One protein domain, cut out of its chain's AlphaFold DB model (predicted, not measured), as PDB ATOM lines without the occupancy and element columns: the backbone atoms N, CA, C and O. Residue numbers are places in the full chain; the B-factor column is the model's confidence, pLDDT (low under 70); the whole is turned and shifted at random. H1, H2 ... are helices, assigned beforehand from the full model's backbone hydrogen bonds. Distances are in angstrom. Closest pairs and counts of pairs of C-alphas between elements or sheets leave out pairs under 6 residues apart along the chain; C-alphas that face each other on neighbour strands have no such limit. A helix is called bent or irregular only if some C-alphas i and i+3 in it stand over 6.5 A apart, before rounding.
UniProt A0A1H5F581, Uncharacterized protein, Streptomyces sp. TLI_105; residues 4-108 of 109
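What this domain is: This is residues 4 to 108 of the 109 residues of an uncharacterized protein of Streptomyces sp. TLI_105 (UniProt A0A1H5F581). Two long helices, H6 and H2, run side by side in opposite ways as a narrow V, with the short helix H3 across its wide end. Over one side of this V, H1 packs on H6, while H5 packs crosswise on H2 and the tiny H4 packs on H5. The 105 printed residues hold six named helices, H1 to H6 in chain order, and no named strand; the class is all helix, with 67 residues in helices. The whole is compact, with a radius of gyration of the C-alphas of 13.1 A, and elongated, spanning 39 by 24 by 23 A.

Where its parts are: H6, the longest helix, is residues 90 to 106, 23.6 A from C-alpha 90 at (7.732, -14.934, -45.034) to C-alpha 106 at (9.708, -30.740, -27.562). H2, residues 26 to 41, measures 22.4 A. H1, residues 4 to 13, begins with C-alpha 4 at (20.640, -21.318, -28.556) and measures 14.3 A. H5, residues 73 to 82, measures 14.1 A and is irregular: C-alphas 74 and 77 are 8.2 A apart. H3 is residues 45 to 54, 13.9 A, and H4 is residues 61 to 64, 5.1 A.

How they stand to each other: H2 touches H6 with residues 26 to 33 alone; the closest C-alphas are those of Pro 26 and Leu 101, 6.9 A apart. They run opposite ways at a shallow tilt of 34 degrees, only just short of steep. H1 touches H6, with the C-alphas of Ala 10 and Thr 100 closest at 6.2 A, at a steep tilt of 46 degrees, opposite ways. H2 touches H5 with residues 28 to 32 alone; the closest C-alphas, of Ile 29 and Ile 75, are 6.4 A apart, and the lines are about perpendicular at 83 degrees. H4 touches H5, with the C-alphas of Cys 61 and Leu 79 closest at 5.4 A. H3 is close to but not clearly touching H6, where the closest C-alphas, of Asp 52 and Leu 90, are 5.7 A apart, and likewise H2, where those of Met 40 and Arg 48 are 6.4 A apart. H1 and H5 are apart. In H1, H2, H3 and H6 each O i to N i+4 pair is within hydrogen-bond range; in H5 4 of 6 are, and H4 is too short for such a pair.

The domain as a whole: The two C-alphas farthest apart, of Ala 46 and Val 108, are 39.4 A apart. The printed part has no cut. The link from H1 to H2, residues 14 to 25, is long, and that from H2 to H3 is tight. The mean pLDDT of the printed part is 83.2; residues 59 to 70 and 106 to 108 are under 70.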
ATOM      1  N   ASP A   4      20.119 -22.224 -27.542       92.88
ATOM      2  CA  ASP A   4      20.640 -21.318 -28.556       92.88
ATOM      3  C   ASP A   4      21.494 -22.027 -29.616       92.88
ATOM      4  O   ASP A   4      21.298 -21.804 -30.811       92.88
ATOM      5  N   GLU A   5      22.387 -22.931 -29.209       92.94
ATOM      6  CA  GLU A   5      23.198 -23.726 -30.140       92.94
ATOM      7  C   GLU A   5      22.327 -24.683 -30.967       92.94
ATOM      8  O   GLU A   5      22.467 -24.754 -32.191       92.94
ATOM      9  N   ASP A   6      21.400 -25.386 -30.309       92.44
ATOM     10  CA  ASP A   6      20.504 -26.347 -30.960       92.44
ATOM     11  C   ASP A   6      19.530 -25.646 -31.921       92.44
ATOM     12  O   ASP A   6      19.294 -26.115 -33.037       92.44
ATOM     13  N   PHE A   7      19.000 -24.492 -31.514       93.50
ATOM     14  CA  PHE A   7      18.075 -23.682 -32.301       93.50
ATOM     15  C   PHE A   7      18.747 -23.083 -33.536       93.50
ATOM     16  O   PHE A   7      18.225 -23.226 -34.644       93.50
ATOM     17  N   ALA A   8      19.925 -22.471 -33.378       93.44
ATOM     18  CA  ALA A   8      20.694 -21.937 -34.501       93.44
ATOM     19  C   ALA A   8      21.080 -23.046 -35.493       93.44
ATOM     20  O   ALA A   8      20.902 -22.891 -36.703       93.44
ATOM     21  N   ALA A   9      21.536 -24.202 -34.995       93.62
ATOM     22  CA  ALA A   9      21.893 -25.338 -35.841       93.62
ATOM     23  C   ALA A   9      20.684 -25.911 -36.603       93.62
ATOM     24  O   ALA A   9      20.807 -26.263 -37.778       93.62
ATOM     25  N   ALA A  10      19.518 -26.006 -35.961       93.06
ATOM     26  CA  ALA A  10      18.293 -26.488 -36.595       93.06
ATOM     27  C   ALA A  10      17.725 -25.489 -37.623       93.06
ATOM     28  O   ALA A  10      17.286 -25.903 -38.697       93.06
ATOM     29  N   LEU A  11      17.796 -24.179 -37.363       92.19
ATOM     30  CA  LEU A  11      17.436 -23.152 -38.350       92.19
ATOM     31  C   LEU A  11      18.373 -23.154 -39.561       92.19
ATOM     32  O   LEU A  11      17.906 -23.071 -40.698       92.19
ATOM     33  N   ALA A  12      19.676 -23.340 -39.339       92.75
ATOM     34  CA  ALA A  12      20.653 -23.412 -40.419       92.75
ATOM     35  C   ALA A  12      20.374 -24.583 -41.377       92.75
ATOM     36  O   ALA A  12      20.554 -24.438 -42.588       92.75
ATOM     37  N   GLN A  13      19.868 -25.717 -40.870       91.38
ATOM     38  CA  GLN A  13      19.426 -26.850 -41.701       91.38
ATOM     39  C   GLN A  13      18.245 -26.500 -42.617       91.38
ATOM     40  O   GLN A  13      18.069 -27.130 -43.658       91.38
ATOM     41  N   ARG A  14      17.459 -25.482 -42.253       89.62
ATOM     42  CA  ARG A  14      16.335 -24.949 -43.037       89.62
ATOM     43  C   ARG A  14      16.744 -23.777 -43.938       89.62
ATOM     44  O   ARG A  14      15.887 -23.168 -44.563       89.62
ATOM     45  N   GLY A  15      18.040 -23.464 -44.017       88.19
ATOM     46  CA  GLY A  15      18.580 -22.385 -44.846       88.19
ATOM     47  C   GLY A  15      18.655 -21.020 -44.157       88.19
ATOM     48  O   GLY A  15      19.241 -20.105 -44.727       88.19
ATOM     49  N   ILE A  16      18.153 -20.892 -42.924       90.44
ATOM     50  CA  ILE A  16      18.131 -19.631 -42.172       90.44
ATOM     51  C   ILE A  16      19.382 -19.568 -41.293       90.44
ATOM     52  O   ILE A  16      19.486 -20.261 -40.282       90.44
ATOM     53  N   GLN A  17      20.363 -18.765 -41.699       91.06
ATOM     54  CA  GLN A  17      21.645 -18.661 -40.997       91.06
ATOM     55  C   GLN A  17      21.571 -17.647 -39.851       91.06
ATOM     56  O   GLN A  17      21.248 -16.482 -40.076       91.06
ATOM     57  N   MET A  18      21.926 -18.078 -38.640       90.44
ATOM     58  CA  MET A  18      21.984 -17.236 -37.444       90.44
ATOM     59  C   MET A  18      23.053 -17.758 -36.477       90.44
ATOM     60  O   MET A  18      23.260 -18.968 -36.379       90.44
ATOM     61  N   ASP A  19      23.713 -16.850 -35.757       90.75
ATOM     62  CA  ASP A  19      24.664 -17.195 -34.700       90.75
ATOM     63  C   ASP A  19      23.934 -17.478 -33.377       90.75
ATOM     64  O   ASP A  19      22.969 -16.798 -33.034       90.75
ATOM     65  N   ALA A  20      24.413 -18.448 -32.590       90.75
ATOM     66  CA  ALA A  20      23.781 -18.832 -31.318       90.75
ATOM     67  C   ALA A  20      23.646 -17.651 -30.331       90.75
ATOM     68  O   ALA A  20      22.629 -17.508 -29.661       90.75
ATOM     69  N   VAL A  21      24.627 -16.741 -30.303       91.06
ATOM     70  CA  VAL A  21      24.602 -15.538 -29.445       91.06
ATOM     71  C   VAL A  21      23.457 -14.572 -29.779       91.06
ATOM     72  O   VAL A  21      23.057 -13.782 -28.925       91.06
ATOM     73  N   ASP A  22      22.923 -14.650 -30.998       90.62
ATOM     74  CA  ASP A  22      21.837 -13.800 -31.486       90.62
ATOM     75  C   ASP A  22      20.453 -14.443 -31.297       90.62
ATOM     76  O   ASP A  22      19.440 -13.813 -31.618       90.62
ATOM     77  N   VAL A  23      20.393 -15.677 -30.774       91.06
ATOM     78  CA  VAL A  23      19.148 -16.414 -30.525       91.06
ATOM     79  C   VAL A  23      18.456 -15.857 -29.274       91.06
ATOM     80  O   VAL A  23      18.995 -15.964 -28.170       91.06
ATOM     81  N   PRO A  24      17.241 -15.292 -29.399       90.81
ATOM     82  CA  PRO A  24      16.462 -14.861 -28.245       90.81
ATOM     83  C   PRO A  24      15.997 -16.047 -27.390       90.81
ATOM     84  O   PRO A  24      16.020 -17.203 -27.812       90.81
ATOM     85  N   ALA A  25      15.513 -15.761 -26.182       91.69
ATOM     86  CA  ALA A  25      14.957 -16.801 -25.324       91.69
ATOM     87  C   ALA A  25      13.730 -17.487 -25.979       91.69
ATOM     88  O   ALA A  25      12.976 -16.834 -26.705       91.69
ATOM     89  N   PRO A  26      13.490 -18.786 -25.728       91.06
ATOM     90  CA  PRO A  26      12.434 -19.544 -26.406       91.06
ATOM     91  C   PRO A  26      11.028 -18.935 -26.274       91.06
ATOM     92  O   PRO A  26      10.249 -18.935 -27.223       91.06
ATOM     93  N   ASP A  27      10.699 -18.409 -25.092       90.06
ATOM     94  CA  ASP A  27       9.428 -17.746 -24.788       90.06
ATOM     95  C   ASP A  27       9.257 -16.435 -25.564       90.06
ATOM     96  O   ASP A  27       8.161 -16.135 -26.038       90.06
ATOM     97  N   VAL A  28      10.354 -15.699 -25.756       90.44
ATOM     98  CA  VAL A  28      10.404 -14.479 -26.572       90.44
ATOM     99  C   VAL A  28      10.129 -14.811 -28.039       90.44
ATOM    100  O   VAL A  28       9.314 -14.149 -28.677       90.44
ATOM    101  N   ILE A  29      10.748 -15.874 -28.561       90.94
ATOM    102  CA  ILE A  29      10.518 -16.340 -29.935       90.94
ATOM    103  C   ILE A  29       9.058 -16.763 -30.117       90.94
ATOM    104  O   ILE A  29       8.400 -16.328 -31.062       90.94
ATOM    105  N   GLY A  30       8.534 -17.585 -29.205       90.19
ATOM    106  CA  GLY A  30       7.155 -18.066 -29.265       90.19
ATOM    107  C   GLY A  30       6.131 -16.929 -29.247       90.19
ATOM    108  O   GLY A  30       5.257 -16.888 -30.115       90.19
ATOM    109  N   GLY A  31       6.277 -15.982 -28.315       89.00
ATOM    110  CA  GLY A  31       5.383 -14.827 -28.197       89.00
ATOM    111  C   GLY A  31       5.419 -13.916 -29.426       89.00
ATOM    112  O   GLY A  31       4.371 -13.508 -29.926       89.00
ATOM    113  N   ALA A  32       6.606 -13.664 -29.974       88.69
ATOM    114  CA  ALA A  32       6.761 -12.868 -31.184       88.69
ATOM    115  C   ALA A  32       6.094 -13.517 -32.408       88.69
ATOM    116  O   ALA A  32       5.395 -12.852 -33.175       88.69
ATOM    117  N   LEU A  33       6.267 -14.830 -32.583       89.44
ATOM    118  CA  LEU A  33       5.620 -15.576 -33.664       89.44
ATOM    119  C   LEU A  33       4.089 -15.588 -33.513       89.44
ATOM    120  O   LEU A  33       3.380 -15.524 -34.518       89.44
ATOM    121  N   ASP A  34       3.565 -15.650 -32.285       89.94
ATOM    122  CA  ASP A  34       2.122 -15.547 -32.022       89.94
ATOM    123  C   ASP A  34       1.578 -14.162 -32.395       89.94
ATOM    124  O   ASP A  34       0.535 -14.066 -33.048       89.94
ATOM    125  N   ASN A  35       2.309 -13.093 -32.059       88.31
ATOM    126  CA  ASN A  35       1.949 -11.725 -32.433       88.31
ATOM    127  C   ASN A  35       1.911 -11.541 -33.958       88.31
ATOM    128  O   ASN A  35       0.942 -10.994 -34.491       88.31
ATOM    129  N   ILE A  36       2.928 -12.042 -34.672       86.88
ATOM    130  CA  ILE A  36       2.985 -11.980 -36.141       86.88
ATOM    131  C   ILE A  36       1.831 -12.769 -36.762       86.88
ATOM    132  O   ILE A  36       1.141 -12.255 -37.643       86.88
ATOM    133  N   ASN A  37       1.562 -13.982 -36.279       85.69
ATOM    134  CA  ASN A  37       0.440 -14.783 -36.769       85.69
ATOM    135  C   ASN A  37      -0.912 -14.109 -36.510       85.69
ATOM    136  O   ASN A  37      -1.777 -14.128 -37.389       85.69
ATOM    137  N   GLY A  38      -1.102 -13.493 -35.340       86.69
ATOM    138  CA  GLY A  38      -2.306 -12.722 -35.025       86.69
ATOM    139  C   GLY A  38      -2.494 -11.537 -35.974       86.69
ATOM    140  O   GLY A  38      -3.588 -11.334 -36.499       86.69
ATOM    141  N   PHE A  39      -1.416 -10.808 -36.260       86.06
ATOM    142  CA  PHE A  39      -1.417  -9.700 -37.215       86.06
ATOM    143  C   PHE A  39      -1.755 -10.155 -38.637       86.06
ATOM    144  O   PHE A  39      -2.661  -9.598 -39.257       86.06
ATOM    145  N   MET A  40      -1.100 -11.207 -39.134       84.31
ATOM    146  CA  MET A  40      -1.358 -11.749 -40.472       84.31
ATOM    147  C   MET A  40      -2.769 -12.325 -40.612       84.31
ATOM    148  O   MET A  40      -3.379 -12.198 -41.668       84.31
ATOM    149  N   SER A  41      -3.308 -12.933 -39.553       85.12
ATOM    150  CA  SER A  41      -4.683 -13.458 -39.540       85.12
ATOM    151  C   SER A  41      -5.742 -12.352 -39.526       85.12
ATOM    152  O   SER A  41      -6.895 -12.608 -39.856       85.12
ATOM    153  N   GLY A  42      -5.367 -11.132 -39.128       84.25
ATOM    154  CA  GLY A  42      -6.228  -9.952 -39.186       84.25
ATOM    155  C   GLY A  42      -6.268  -9.277 -40.560       84.25
ATOM    156  O   GLY A  42      -7.058  -8.351 -40.746       84.25
ATOM    157  N   MET A  43      -5.428  -9.704 -41.507       85.81
ATOM    158  CA  MET A  43      -5.415  -9.185 -42.874       85.81
ATOM    159  C   MET A  43      -6.409  -9.931 -43.762       85.81
ATOM    160  O   MET A  43      -6.617 -11.133 -43.606       85.81
ATOM    161  N   ASP A  44      -6.954  -9.232 -44.758       90.06
ATOM    162  CA  ASP A  44      -7.668  -9.883 -45.854       90.06
ATOM    163  C   ASP A  44      -6.737 -10.844 -46.610       90.06
ATOM    164  O   ASP A  44      -5.560 -10.542 -46.826       90.06
ATOM    165  N   ASP A  45      -7.273 -11.974 -47.079       86.81
ATOM    166  CA  ASP A  45      -6.490 -13.025 -47.745       86.81
ATOM    167  C   ASP A  45      -5.662 -12.497 -48.923       86.81
ATOM    168  O   ASP A  45      -4.489 -12.840 -49.048       86.81
ATOM    169  N   ALA A  46      -6.237 -11.603 -49.733       86.25
ATOM    170  CA  ALA A  46      -5.546 -11.005 -50.876       86.25
ATOM    171  C   ALA A  46      -4.384 -10.086 -50.456       86.25
ATOM    172  O   ALA A  46      -3.371 -10.002 -51.149       86.25
ATOM    173  N   VAL A  47      -4.515  -9.396 -49.316       85.00
ATOM    174  CA  VAL A  47      -3.457  -8.531 -48.768       85.00
ATOM    175  C   VAL A  47      -2.346  -9.385 -48.177       85.00
ATOM    176  O   VAL A  47      -1.174  -9.117 -48.424       85.00
ATOM    177  N   ARG A  48      -2.708 -10.439 -47.442       84.44
ATOM    178  CA  ARG A  48      -1.757 -11.398 -46.881       84.44
ATOM    179  C   ARG A  48      -0.962 -12.107 -47.975       84.44
ATOM    180  O   ARG A  48       0.251 -12.211 -47.853       84.44
ATOM    181  N   GLU A  49      -1.626 -12.561 -49.037       84.56
ATOM    182  CA  GLU A  49      -0.971 -13.204 -50.180       84.56
ATOM    183  C   GLU A  49      -0.036 -12.234 -50.908       84.56
ATOM    184  O   GLU A  49       1.112 -12.585 -51.160       84.56
ATOM    185  N   GLY A  50      -0.465 -10.990 -51.157       83.50
ATOM    186  CA  GLY A  50       0.401  -9.970 -51.753       83.50
ATOM    187  C   GLY A  50       1.599  -9.595 -50.872       83.50
ATOM    188  O   GLY A  50       2.694  -9.359 -51.380       83.50
ATOM    189  N   PHE A  51       1.420  -9.572 -49.549       81.81
ATOM    190  CA  PHE A  51       2.502  -9.342 -48.591       81.81
ATOM    191  C   PHE A  51       3.510 -10.499 -48.581       81.81
ATOM    192  O   PHE A  51       4.719 -10.277 -48.591       81.81
ATOM    193  N   ASP A  52       3.012 -11.735 -48.606       83.25
ATOM    194  CA  ASP A  52       3.834 -12.940 -48.631       83.25
ATOM    195  C   ASP A  52       4.529 -13.148 -49.985       83.25
ATOM    196  O   ASP A  52       5.666 -13.596 -50.034       83.25
ATOM    197  N   GLU A  53       3.917 -12.769 -51.103       83.38
ATOM    198  CA  GLU A  53       4.583 -12.769 -52.408       83.38
ATOM    199  C   GLU A  53       5.657 -11.674 -52.488       83.38
ATOM    200  O   GLU A  53       6.783 -11.944 -52.904       83.38
ATOM    201  N   GLY A  54       5.354 -10.469 -51.989       80.00
ATOM    202  CA  GLY A  54       6.315  -9.368 -51.898       80.00
ATOM    203  C   GLY A  54       7.544  -9.699 -51.047       80.00
ATOM    204  O   GLY A  54       8.610  -9.117 -51.256       80.00
ATOM    205  N   SER A  55       7.433 -10.681 -50.146       79.31
ATOM    206  CA  SER A  55       8.549 -11.160 -49.329       79.31
ATOM    207  C   SER A  55       9.696 -11.797 -50.099       79.31
ATOM    208  O   SER A  55      10.822 -11.840 -49.612       79.31
ATOM    209  N   LEU A  56       9.426 -12.251 -51.322       78.00
ATOM    210  CA  LEU A  56      10.438 -12.834 -52.194       78.00
ATOM    211  C   LEU A  56      11.366 -11.775 -52.796       78.00
ATOM    212  O   LEU A  56      12.509 -12.080 -53.136       78.00
ATOM    213  N   GLU A  57      10.869 -10.545 -52.946       73.81
ATOM    214  CA  GLU A  57      11.562  -9.453 -53.635       73.81
ATOM    215  C   GLU A  57      12.033  -8.346 -52.677       73.81
ATOM    216  O   GLU A  57      12.942  -7.585 -53.017       73.81
ATOM    217  N   PHE A  58      11.455  -8.266 -51.473       70.25
ATOM    218  CA  PHE A  58      11.748  -7.236 -50.479       70.25
ATOM    219  C   PHE A  58      12.065  -7.820 -49.101       70.25
ATOM    220  O   PHE A  58      11.460  -8.790 -48.655       70.25
ATOM    221  N   ALA A  59      12.972  -7.151 -48.388       67.62
ATOM    222  CA  ALA A  59      13.298  -7.427 -46.992       67.62
ATOM    223  C   ALA A  59      12.082  -7.162 -46.080       67.62
ATOM    224  O   ALA A  59      11.839  -6.029 -45.653       67.62
ATOM    225  N   VAL A  60      11.285  -8.194 -45.808       63.19
ATOM    226  CA  VAL A  60      10.005  -8.111 -45.070       63.19
ATOM    227  C   VAL A  60      10.152  -7.629 -43.642       63.19
ATOM    228  O   VAL A  60       9.217  -7.081 -43.048       63.19
ATOM    229  N   CYS A  61      11.351  -7.758 -43.096       61.03
ATOM    230  CA  CYS A  61      11.644  -7.324 -41.744       61.03
ATOM    231  C   CYS A  61      11.522  -5.813 -41.588       61.03
ATOM    232  O   CYS A  61      11.196  -5.347 -40.500       61.03
ATOM    233  N   SER A  62      11.665  -5.055 -42.679       58.31
ATOM    234  CA  SER A  62      11.423  -3.614 -42.678       58.31
ATOM    235  C   SER A  62       9.973  -3.227 -42.370       58.31
ATOM    236  O   SER A  62       9.764  -2.111 -41.922       58.31
ATOM    237  N   VAL A  63       8.993  -4.125 -42.541       65.00
ATOM    238  CA  VAL A  63       7.582  -3.869 -42.193       65.00
ATOM    239  C   VAL A  63       7.231  -4.425 -40.813       65.00
ATOM    240  O   VAL A  63       6.555  -3.757 -40.035       65.00
ATOM    241  N   LEU A  64       7.695  -5.635 -40.479       67.25
ATOM    242  CA  LEU A  64       7.364  -6.285 -39.201       67.25
ATOM    243  C   LEU A  64       8.115  -5.690 -38.000       67.25
ATOM    244  O   LEU A  64       7.568  -5.651 -36.895       67.25
ATOM    245  N   ALA A  65       9.346  -5.220 -38.215       56.94
ATOM    246  CA  ALA A  65      10.152  -4.533 -37.208       56.94
ATOM    247  C   ALA A  65      10.033  -3.000 -37.289       56.94
ATOM    248  O   ALA A  65      10.718  -2.302 -36.538       56.94
ATOM    249  N   ASP A  66       9.192  -2.461 -38.185       63.50
ATOM    250  CA  ASP A  66       8.971  -1.018 -38.259       63.50
ATOM    251  C   ASP A  66       8.392  -0.523 -36.920       63.50
ATOM    252  O   ASP A  66       7.388  -1.075 -36.462       63.50
ATOM    253  N   PRO A  67       8.953   0.523 -36.288       57.28
ATOM    254  CA  PRO A  67       8.446   1.071 -35.028       57.28
ATOM    255  C   PRO A  67       6.974   1.509 -35.070       57.28
ATOM    256  O   PRO A  67       6.346   1.648 -34.021       57.28
ATOM    257  N   SER A  68       6.426   1.763 -36.260       54.38
ATOM    258  CA  SER A  68       5.018   2.108 -36.467       54.38
ATOM    259  C   SER A  68       4.077   0.900 -36.445       54.38
ATOM    260  O   SER A  68       2.894   1.075 -36.154       54.38
ATOM    261  N   VAL A  69       4.588  -0.312 -36.696       63.78
ATOM    262  CA  VAL A  69       3.822  -1.571 -36.664       63.78
ATOM    263  C   VAL A  69       4.160  -2.377 -35.398       63.78
ATOM    264  O   VAL A  69       3.261  -2.930 -34.774       63.78
ATOM    265  N   ASN A  70       5.433  -2.375 -34.980       64.94
ATOM    266  CA  ASN A  70       5.977  -2.876 -33.709       64.94
ATOM    267  C   ASN A  70       5.405  -4.233 -33.258       64.94
ATOM    268  O   ASN A  70       5.088  -4.425 -32.085       64.94
ATOM    269  N   ILE A  71       5.237  -5.158 -34.206       71.62
ATOM    270  CA  ILE A  71       4.569  -6.444 -33.965       71.62
ATOM    271  C   ILE A  71       5.459  -7.378 -33.139       71.62
ATOM    272  O   ILE A  71       4.960  -8.112 -32.290       71.62
ATOM    273  N   ALA A  72       6.765  -7.366 -33.423       72.62
ATOM    274  CA  ALA A  72       7.727  -8.317 -32.870       72.62
ATOM    275  C   ALA A  72       9.163  -7.742 -32.792       72.62
ATOM    276  O   ALA A  72      10.093  -8.312 -33.376       72.62
ATOM    277  N   PRO A  73       9.387  -6.594 -32.120       73.62
ATOM    278  CA  PRO A  73      10.720  -5.987 -32.004       73.62
ATOM    279  C   PRO A  73      11.745  -6.900 -31.303       73.62
ATOM    280  O   PRO A  73      12.947  -6.825 -31.574       73.62
ATOM    281  N   GLU A  74      11.277  -7.778 -30.420       80.56
ATOM    282  CA  GLU A  74      12.089  -8.673 -29.595       80.56
ATOM    283  C   GLU A  74      12.827  -9.779 -30.369       80.56
ATOM    284  O   GLU A  74      13.797 -10.328 -29.852       80.56
ATOM    285  N   ILE A  75      12.427 -10.069 -31.611       84.50
ATOM    286  CA  ILE A  75      13.092 -11.053 -32.486       84.50
ATOM    287  C   ILE A  75      13.766 -10.399 -33.699       84.50
ATOM    288  O   ILE A  75      13.935 -11.027 -34.743       84.50
ATOM    289  N   SER A  76      14.168  -9.132 -33.574       82.94
ATOM    290  CA  SER A  76      14.832  -8.379 -34.650       82.94
ATOM    291  C   SER A  76      16.063  -9.082 -35.244       82.94
ATOM    292  O   SER A  76      16.333  -8.920 -36.432       82.94
ATOM    293  N   THR A  77      16.776  -9.904 -34.469       86.38
ATOM    294  CA  THR A  77      17.902 -10.722 -34.952       86.38
ATOM    295  C   THR A  77      17.456 -11.866 -35.866       86.38
ATOM    296  O   THR A  77      18.044 -12.058 -36.929       86.38
ATOM    297  N   ILE A  78      16.375 -12.572 -35.512       87.25
ATOM    298  CA  ILE A  78      15.759 -13.612 -36.357       87.25
ATOM    299  C   ILE A  78      15.227 -12.987 -37.648       87.25
ATOM    300  O   ILE A  78      15.456 -13.510 -38.736       87.25
ATOM    301  N   LEU A  79      14.569 -11.834 -37.539       86.31
ATOM    302  CA  LEU A  79      14.111 -11.068 -38.693       86.31
ATOM    303  C   LEU A  79      15.307 -10.680 -39.594       86.31
ATOM    304  O   LEU A  79      15.324 -10.977 -40.785       86.31
ATOM    305  N   ALA A  80      16.398 -10.156 -39.038       86.00
ATOM    306  CA  ALA A  80      17.596  -9.865 -39.830       86.00
ATOM    307  C   ALA A  80      18.198 -11.106 -40.534       86.00
ATOM    308  O   ALA A  80      18.821 -10.961 -41.589       86.00
ATOM    309  N   ALA A  81      18.024 -12.314 -39.985       87.50
ATOM    310  CA  ALA A  81      18.410 -13.563 -40.644       87.50
ATOM    311  C   ALA A  81      17.488 -13.914 -41.830       87.50
ATOM    312  O   ALA A  81      17.967 -14.390 -42.863       87.50
ATOM    313  N   TYR A  82      16.189 -13.623 -41.731       88.00
ATOM    314  CA  TYR A  82      15.232 -13.798 -42.829       88.00
ATOM    315  C   TYR A  82      15.583 -12.937 -44.040       88.00
ATOM    316  O   TYR A  82      15.626 -13.449 -45.153       88.00
ATOM    317  N   ASP A  83      15.941 -11.667 -43.829       83.75
ATOM    318  CA  ASP A  83      16.342 -10.761 -44.919       83.75
ATOM    319  C   ASP A  83      17.580 -11.251 -45.691       83.75
ATOM    320  O   ASP A  83      17.828 -10.847 -46.827       83.75
ATOM    321  N   ARG A  84      18.384 -12.122 -45.072       82.44
ATOM    322  CA  ARG A  84      19.577 -12.738 -45.672       82.44
ATOM    323  C   ARG A  84      19.295 -14.108 -46.290       82.44
ATOM    324  O   ARG A  84      20.224 -14.722 -46.812       82.44
ATOM    325  N   THR A  85      18.049 -14.576 -46.235       81.38
ATOM    326  CA  THR A  85      17.609 -15.888 -46.720       81.38
ATOM    327  C   THR A  85      16.751 -15.705 -47.979       81.38
ATOM    328  O   THR A  85      15.524 -15.669 -47.899       81.38
ATOM    329  N   PRO A  86      17.370 -15.532 -49.164       74.19
ATOM    330  CA  PRO A  86      16.635 -15.236 -50.386       74.19
ATOM    331  C   PRO A  86      15.797 -16.426 -50.860       74.19
ATOM    332  O   PRO A  86      16.204 -17.582 -50.736       74.19
ATOM    333  N   GLY A  87      14.667 -16.128 -51.504       77.69
ATOM    334  CA  GLY A  87      13.866 -17.122 -52.222       77.69
ATOM    335  C   GLY A  87      12.929 -17.963 -51.355       77.69
ATOM    336  O   GLY A  87      12.377 -18.936 -51.863       77.69
ATOM    337  N   MET A  88      12.736 -17.595 -50.088       83.00
ATOM    338  CA  MET A  88      11.706 -18.164 -49.218       83.00
ATOM    339  C   MET A  88      10.666 -17.104 -48.888       83.00
ATOM    340  O   MET A  88      11.013 -15.947 -48.652       83.00
ATOM    341  N   ARG A  89       9.395 -17.503 -48.853       86.94
ATOM    342  CA  ARG A  89       8.322 -16.609 -48.432       86.94
ATOM    343  C   ARG A  89       8.358 -16.373 -46.924       86.94
ATOM    344  O   ARG A  89       8.798 -17.238 -46.164       86.94
ATOM    345  N   LEU A  90       7.837 -15.235 -46.463       85.31
ATOM    346  CA  LEU A  90       7.732 -14.934 -45.034       85.31
ATOM    347  C   LEU A  90       6.971 -16.041 -44.292       85.31
ATOM    348  O   LEU A  90       7.410 -16.464 -43.226       85.31
ATOM    349  N   THR A  91       5.852 -16.521 -44.834       87.06
ATOM    350  CA  THR A  91       5.074 -17.602 -44.210       87.06
ATOM    351  C   THR A  91       5.895 -18.878 -44.034       87.06
ATOM    352  O   THR A  91       5.805 -19.518 -42.986       87.06
ATOM    353  N   GLU A  92       6.740 -19.216 -45.009       89.25
ATOM    354  CA  GLU A  92       7.648 -20.364 -44.943       89.25
ATOM    355  C   GLU A  92       8.728 -20.163 -43.876       89.25
ATOM    356  O   GLU A  92       9.016 -21.081 -43.111       89.25
ATOM    357  N   LEU A  93       9.286 -18.953 -43.771       90.12
ATOM    358  CA  LEU A  93      10.282 -18.593 -42.758       90.12
ATOM    359  C   LEU A  93       9.688 -18.620 -41.339       90.12
ATOM    360  O   LEU A  93      10.290 -19.171 -40.418       90.12
ATOM    361  N   LEU A  94       8.477 -18.085 -41.155       90.31
ATOM    362  CA  LEU A  94       7.758 -18.111 -39.878       90.31
ATOM    363  C   LEU A  94       7.400 -19.541 -39.458       90.31
ATOM    364  O   LEU A  94       7.587 -19.901 -38.293       90.31
ATOM    365  N   ALA A  95       6.923 -20.362 -40.399       90.25
ATOM    366  CA  ALA A  95       6.646 -21.774 -40.158       90.25
ATOM    367  C   ALA A  95       7.928 -22.529 -39.788       90.25
ATOM    368  O   ALA A  95       7.950 -23.256 -38.796       90.25
ATOM    369  N   ALA A  96       9.021 -22.290 -40.517       92.00
ATOM    370  CA  ALA A  96      10.317 -22.894 -40.247       92.00
ATOM    371  C   ALA A  96      10.815 -22.602 -38.827       92.00
ATOM    372  O   ALA A  96      11.259 -23.511 -38.126       92.00
ATOM    373  N   THR A  97      10.697 -21.355 -38.382       92.56
ATOM    374  CA  THR A  97      11.110 -20.940 -37.038       92.56
ATOM    375  C   THR A  97      10.201 -21.504 -35.953       92.56
ATOM    376  O   THR A  97      10.709 -21.939 -34.919       92.56
ATOM    377  N   ARG A  98       8.881 -21.572 -36.186       94.06
ATOM    378  CA  ARG A  98       7.948 -22.222 -35.253       94.06
ATOM    379  C   ARG A  98       8.273 -23.700 -35.079       94.06
ATOM    380  O   ARG A  98       8.419 -24.163 -33.957       94.06
ATOM    381  N   GLU A  99       8.423 -24.424 -36.180       93.88
ATOM    382  CA  GLU A  99       8.716 -25.854 -36.130       93.88
ATOM    383  C   GLU A  99      10.076 -26.137 -35.482       93.88
ATOM    384  O   GLU A  99      10.211 -27.112 -34.747       93.88
ATOM    385  N   THR A 100      11.083 -25.286 -35.713       93.25
ATOM    386  CA  THR A 100      12.373 -25.394 -35.017       93.25
ATOM    387  C   THR A 100      12.227 -25.146 -33.517       93.25
ATOM    388  O   THR A 100      12.794 -25.897 -32.724       93.25
ATOM    389  N   LEU A 101      11.453 -24.135 -33.109       92.75
ATOM    390  CA  LEU A 101      11.176 -23.869 -31.697       92.75
ATOM    391  C   LEU A 101      10.525 -25.091 -31.033       92.75
ATOM    392  O   LEU A 101      11.021 -25.572 -30.014       92.75
ATOM    393  N   ASP A 102       9.486 -25.641 -31.661       91.38
ATOM    394  CA  ASP A 102       8.758 -26.810 -31.162       91.38
ATOM    395  C   ASP A 102       9.642 -28.067 -31.130       91.38
ATOM    396  O   ASP A 102       9.558 -28.858 -30.193       91.38
ATOM    397  N   GLN A 103      10.529 -28.253 -32.113       90.06
ATOM    398  CA  GLN A 103      11.474 -29.372 -32.152       90.06
ATOM    399  C   GLN A 103      12.497 -29.297 -31.013       90.06
ATOM    400  O   GLN A 103      12.761 -30.305 -30.356       90.06
ATOM    401  N   VAL A 104      13.087 -28.124 -30.777       89.38
ATOM    402  CA  VAL A 104      14.136 -27.951 -29.760       89.38
ATOM    403  C   VAL A 104      13.536 -27.950 -28.349       89.38
ATOM    404  O   VAL A 104      14.135 -28.508 -27.432       89.38
ATOM    405  N   GLN A 105      12.330 -27.400 -28.161       85.12
ATOM    406  CA  GLN A 105      11.626 -27.449 -26.873       85.12
ATOM    407  C   GLN A 105      10.953 -28.808 -26.602       85.12
ATOM    408  O   GLN A 105      10.927 -29.265 -25.460       85.12
ATOM    409  N   GLY A 106      10.414 -29.457 -27.635       67.94
ATOM    410  CA  GLY A 106       9.708 -30.740 -27.562       67.94
ATOM    411  C   GLY A 106      10.613 -31.973 -27.634       67.94
ATOM    412  O   GLY A 106      10.171 -33.065 -27.288       67.94
ATOM    413  N   GLY A 107      11.884 -31.813 -28.019       53.59
ATOM    414  CA  GLY A 107      12.909 -32.866 -28.032       53.59
ATOM    415  C   GLY A 107      13.358 -33.352 -26.647       53.59
ATOM    416  O   GLY A 107      14.256 -34.186 -26.548       53.59
ATOM    417  N   VAL A 108      12.735 -32.859 -25.574       42.31
ATOM    418  CA  VAL A 108      12.856 -33.401 -24.216       42.31
ATOM    419  C   VAL A 108      11.816 -34.513 -24.026       42.31
ATOM    420  O   VAL A 108      10.856 -34.349 -23.274       42.31
TER     421      VAL A 108